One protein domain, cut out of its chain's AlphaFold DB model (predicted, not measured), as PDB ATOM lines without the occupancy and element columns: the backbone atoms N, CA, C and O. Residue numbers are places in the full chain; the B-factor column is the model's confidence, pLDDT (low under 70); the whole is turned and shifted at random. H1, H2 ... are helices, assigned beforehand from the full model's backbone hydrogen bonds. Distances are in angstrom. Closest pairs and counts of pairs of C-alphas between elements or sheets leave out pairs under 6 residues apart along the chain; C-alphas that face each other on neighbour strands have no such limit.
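What this domain is: This is residues 58 to 79 and 248 to 266 of the 348 residues of the protein "uncharacterized protein LOC113718253" of Coffea arabica (UniProt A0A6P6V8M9). There is little regular structure here: one helix, H2, makes a straight rod along the longest axis, with the short helix H1 just before it. A second piece of chain, residues 248 to 266 with no named element, arcs round one side of H2 and runs out past H1. The printed part has 41 residues, 16 of them in H1 and H2, in that order, with no named strand; the class is all helix. The whole is only just loose, close to compact, with a radius of gyration of the C-alphas of 11.3 A, and only just elongated, spanning 35 by 23 by 17 A.

How they stand to each other: Look first at H2, residues 64 to 74, then at H1, residues 58 to 62. They meet only through their link, a tight one of one residue, Leu 63. In both helices every O i to N i+4 pair is within hydrogen-bond range.

Where its parts are: Find C-alpha 64 at (132.924, 174.496, 209.569); from there H2 runs 15.1 A to C-alpha 74 at (134.144, 178.930, 223.977). H1 begins at C-alpha 58, (134.358, 176.148, 199.246), and is 6.3 A long.

The domain as a whole: The C-alphas of Pro 76 and Cys 266 are the two farthest apart, 35.3 A. Residues 80 to 247 are not printed; C-alphas 79 and 248 are 18.9 A apart across this cut. The model's confidence is low, with pLDDT under 70, at residues 264 to 266.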
ATOM      1  N   GLU A  58     133.395 177.233 198.989       74.31
ATOM      2  CA  GLU A  58     134.358 176.148 199.246       74.31
ATOM      3  C   GLU A  58     135.248 176.429 200.466       74.31
ATOM      4  O   GLU A  58     135.543 175.522 201.233       74.31
ATOM      5  N   LYS A  59     135.638 177.694 200.675       76.69
ATOM      6  CA  LYS A  59     136.424 178.113 201.844       76.69
ATOM      7  C   LYS A  59     135.568 178.238 203.101       76.69
ATOM      8  O   LYS A  59     136.049 177.933 204.178       76.69
ATOM      9  N   GLN A  60     134.318 178.680 202.969       80.56
ATOM     10  CA  GLN A  60     133.390 178.778 204.100       80.56
ATOM     11  C   GLN A  60     133.049 177.390 204.657       80.56
ATOM     12  O   GLN A  60     133.109 177.195 205.864       80.56
ATOM     13  N   TYR A  61     132.772 176.412 203.785       81.75
ATOM     14  CA  TYR A  61     132.541 175.025 204.203       81.75
ATOM     15  C   TYR A  61     133.798 174.397 204.822       81.75
ATOM     16  O   TYR A  61     133.686 173.686 205.815       81.75
ATOM     17  N   ALA A  62     134.994 174.721 204.316       82.81
ATOM     18  CA  ALA A  62     136.251 174.250 204.900       82.81
ATOM     19  C   ALA A  62     136.469 174.676 206.365       82.81
ATOM     20  O   ALA A  62     137.149 173.966 207.092       82.81
ATOM     21  N   LEU A  63     135.887 175.802 206.793       85.19
ATOM     22  CA  LEU A  63     136.022 176.344 208.152       85.19
ATOM     23  C   LEU A  63     134.962 175.818 209.138       85.19
ATOM     24  O   LEU A  63     134.975 176.224 210.298       85.19
ATOM     25  N   LEU A  64     134.026 174.960 208.710       85.38
ATOM     26  CA  LEU A  64     132.924 174.496 209.569       85.38
ATOM     27  C   LEU A  64     133.411 173.668 210.767       85.38
ATOM     28  O   LEU A  64     132.918 173.875 211.874       85.38
ATOM     29  N   GLU A  65     134.395 172.789 210.566       82.56
ATOM     30  CA  GLU A  65     135.003 171.985 211.639       82.56
ATOM     31  C   GLU A  65     135.774 172.863 212.640       82.56
ATOM     32  O   GLU A  65     135.614 172.723 213.854       82.56
ATOM     33  N   ASP A  66     136.544 173.834 212.143       86.88
ATOM     34  CA  ASP A  66     137.302 174.775 212.976       86.88
ATOM     35  C   ASP A  66     136.362 175.667 213.806       86.88
ATOM     36  O   ASP A  66     136.551 175.840 215.014       86.88
ATOM     37  N   PHE A  67     135.297 176.181 213.177       85.94
ATOM     38  CA  PHE A  67     134.240 176.949 213.838       85.94
ATOM     39  C   PHE A  67     133.533 176.129 214.923       85.94
ATOM     40  O   PHE A  67     133.294 176.624 216.023       85.94
ATOM     41  N   TYR A  68     133.217 174.868 214.634       83.19
ATOM     42  CA  TYR A  68     132.592 173.939 215.571       83.19
ATOM     43  C   TYR A  68     133.491 173.636 216.777       83.19
ATOM     44  O   TYR A  68     133.023 173.665 217.923       83.19
ATOM     45  N   GLY A  69     134.785 173.401 216.538       83.19
ATOM     46  CA  GLY A  69     135.786 173.230 217.587       83.19
ATOM     47  C   GLY A  69     135.882 174.460 218.492       83.19
ATOM     48  O   GLY A  69     135.832 174.332 219.717       83.19
ATOM     49  N   GLU A  70     135.939 175.657 217.904       87.62
ATOM     50  CA  GLU A  70     136.023 176.908 218.660       87.62
ATOM     51  C   GLU A  70     134.714 177.237 219.405       87.62
ATOM     52  O   GLU A  70     134.762 177.663 220.560       87.62
ATOM     53  N   LEU A  71     133.543 176.964 218.817       85.75
ATOM     54  CA  LEU A  71     132.233 177.121 219.466       85.75
ATOM     55  C   LEU A  71     132.117 176.231 220.714       85.75
ATOM     56  O   LEU A  71     131.718 176.721 221.772       85.75
ATOM     57  N   ARG A  72     132.529 174.957 220.621       84.75
ATOM     58  CA  ARG A  72     132.587 174.024 221.764       84.75
ATOM     59  C   ARG A  72     133.623 174.436 222.814       84.75
ATOM     60  O   ARG A  72     133.382 174.247 224.004       84.75
ATOM     61  N   ARG A  73     134.758 175.010 222.399       86.25
ATOM     62  CA  ARG A  73     135.796 175.526 223.309       86.25
ATOM     63  C   ARG A  73     135.331 176.772 224.070       86.25
ATOM     64  O   ARG A  73     135.615 176.897 225.258       86.25
ATOM     65  N   ALA A  74     134.657 177.696 223.389       87.44
ATOM     66  CA  ALA A  74     134.144 178.930 223.977       87.44
ATOM     67  C   ALA A  74     132.913 178.682 224.865       87.44
ATOM     68  O   ALA A  74     132.751 179.359 225.879       87.44
ATOM     69  N   ASN A  75     132.076 177.696 224.527       85.88
ATOM     70  CA  ASN A  75     130.821 177.403 225.222       85.88
ATOM     71  C   ASN A  75     130.757 175.940 225.713       85.88
ATOM     72  O   ASN A  75     130.054 175.111 225.124       85.88
ATOM     73  N   PRO A  76     131.478 175.589 226.801       84.06
ATOM     74  CA  PRO A  76     131.398 174.261 227.400       84.06
ATOM     75  C   PRO A  76     129.965 173.926 227.834       84.06
ATOM     76  O   PRO A  76     129.318 174.708 228.526       84.06
ATOM     77  N   GLY A  77     129.476 172.749 227.442       77.25
ATOM     78  CA  GLY A  77     128.108 172.296 227.728       77.25
ATOM     79  C   GLY A  77     127.077 172.626 226.642       77.25
ATOM     80  O   GLY A  77     125.989 172.056 226.666       77.25
ATOM     81  N   SER A  78     127.402 173.464 225.650       77.56
ATOM     82  CA  SER A  78     126.544 173.636 224.473       77.56
ATOM     83  C   SER A  78     126.560 172.392 223.581       77.56
ATOM     84  O   SER A  78     127.615 171.928 223.142       77.56
ATOM     85  N   THR A  79     125.375 171.878 223.255       76.19
ATOM     86  CA  THR A  79     125.223 170.772 222.306       76.19
ATOM     87  C   THR A  79     125.267 171.305 220.878       76.19
ATOM     88  O   THR A  79     124.395 172.064 220.462       76.19
ATOM     89  N   ASN A 248     136.372 183.928 218.978       85.44
ATOM     90  CA  ASN A 248     137.427 184.681 218.298       85.44
ATOM     91  C   ASN A 248     137.133 184.821 216.792       85.44
ATOM     92  O   ASN A 248     136.326 184.076 216.239       85.44
ATOM     93  N   ASP A 249     137.825 185.729 216.105       81.75
ATOM     94  CA  ASP A 249     137.787 185.785 214.640       81.75
ATOM     95  C   ASP A 249     138.469 184.540 214.021       81.75
ATOM     96  O   ASP A 249     139.355 183.917 214.609       81.75
ATOM     97  N   SER A 250     138.019 184.173 212.823       80.19
ATOM     98  CA  SER A 250     138.388 182.989 212.034       80.19
ATOM     99  C   SER A 250     139.886 182.812 211.772       80.19
ATOM    100  O   SER A 250     140.370 181.701 211.584       80.19
ATOM    101  N   ASN A 251     140.632 183.912 211.801       80.75
ATOM    102  CA  ASN A 251     142.090 183.975 211.692       80.75
ATOM    103  C   ASN A 251     142.841 183.500 212.955       80.75
ATOM    104  O   ASN A 251     144.056 183.325 212.891       80.75
ATOM    105  N   LEU A 252     142.148 183.301 214.081       84.56
ATOM    106  CA  LEU A 252     142.712 182.830 215.353       84.56
ATOM    107  C   LEU A 252     142.300 181.392 215.707       84.56
ATOM    108  O   LEU A 252     142.755 180.863 216.724       84.56
ATOM    109  N   TRP A 253     141.436 180.758 214.911       87.25
ATOM    110  CA  TRP A 253     140.987 179.390 215.169       87.25
ATOM    111  C   TRP A 253     142.111 178.389 214.896       87.25
ATOM    112  O   TRP A 253     142.929 178.559 213.991       87.25
ATOM    113  N   LYS A 254     142.159 177.323 215.695       80.62
ATOM    114  CA  LYS A 254     143.076 176.211 215.442       80.62
ATOM    115  C   LYS A 254     142.491 175.354 214.332       80.62
ATOM    116  O   LYS A 254     141.448 174.744 214.550       80.62
ATOM    117  N   HIS A 255     143.183 175.283 213.198       79.06
ATOM    118  CA  HIS A 255     142.850 174.316 212.162       79.06
ATOM    119  C   HIS A 255     142.918 172.897 212.729       79.06
ATOM    120  O   HIS A 255     143.923 172.511 213.332       79.06
ATOM    121  N   ILE A 256     141.836 172.147 212.558       75.31
ATOM    122  CA  ILE A 256     141.771 170.730 212.900       75.31
ATOM    123  C   ILE A 256     142.190 169.940 211.654       75.31
ATOM    124  O   ILE A 256     141.685 170.199 210.564       75.31
ATOM    125  N   ASP A 257     143.084 168.956 211.801       74.12
ATOM    126  CA  ASP A 257     143.562 168.095 210.701       74.12
ATOM    127  C   ASP A 257     142.499 167.061 210.254       74.12
ATOM    128  O   ASP A 257     142.736 165.851 210.208       74.12
ATOM    129  N   LEU A 258     141.291 167.537 209.942       72.19
ATOM    130  CA  LEU A 258     140.169 166.760 209.424       72.19
ATOM    131  C   LEU A 258     139.991 166.976 207.909       72.19
ATOM    132  O   LEU A 258     140.391 168.007 207.361       72.19
ATOM    133  N   PRO A 259     139.379 166.015 207.188       74.31
ATOM    134  CA  PRO A 259     139.068 166.183 205.774       74.31
ATOM    135  C   PRO A 259     138.163 167.397 205.527       74.31
ATOM    136  O   PRO A 259     137.050 167.472 206.039       74.31
ATOM    137  N   VAL A 260     138.625 168.321 204.682       75.69
ATOM    138  CA  VAL A 260     137.897 169.547 204.322       75.69
ATOM    139  C   VAL A 260     136.489 169.232 203.804       75.69
ATOM    140  O   VAL A 260     136.335 168.618 202.739       75.69
ATOM    141  N   MET A 261     135.466 169.717 204.517       76.75
ATOM    142  CA  MET A 261     134.074 169.637 204.073       76.75
ATOM    143  C   MET A 261     133.906 170.375 202.742       76.75
ATOM    144  O   MET A 261     134.303 171.533 202.588       76.75
ATOM    145  N   LYS A 262     133.297 169.710 201.759       72.88
ATOM    146  CA  LYS A 262     133.032 170.294 200.438       72.88
ATOM    147  C   LYS A 262     131.594 170.809 200.373       72.88
ATOM    148  O   LYS A 262     130.700 170.146 200.896       72.88
ATOM    149  N   PRO A 263     131.338 171.945 199.701       72.19
ATOM    150  CA  PRO A 263     129.980 172.428 199.510       72.19
ATOM    151  C   PRO A 263     129.174 171.441 198.646       72.19
ATOM    152  O   PRO A 263     129.747 170.804 197.752       72.19
ATOM    153  N   PRO A 264     127.846 171.337 198.845       69.25
ATOM    154  CA  PRO A 264     127.000 170.448 198.062       69.25
ATOM    155  C   PRO A 264     127.117 170.684 196.553       69.25
ATOM    156  O   PRO A 264     127.141 171.824 196.072       69.25
ATOM    157  N   THR A 265     127.165 169.599 195.775       59.38
ATOM    158  CA  THR A 265     127.355 169.685 194.319       59.38
ATOM    159  C   THR A 265     126.077 170.137 193.606       59.38
ATOM    160  O   THR A 265     125.294 169.343 193.089       59.38
ATOM    161  N   CYS A 266     125.867 171.454 193.532       52.91
ATOM    162  CA  CYS A 266     124.727 172.043 192.831       52.91
ATOM    163  C   CYS A 266     124.820 171.821 191.306       52.91
ATOM    164  O   CYS A 266     125.330 172.652 190.547       52.91
TER     165      CYS A 266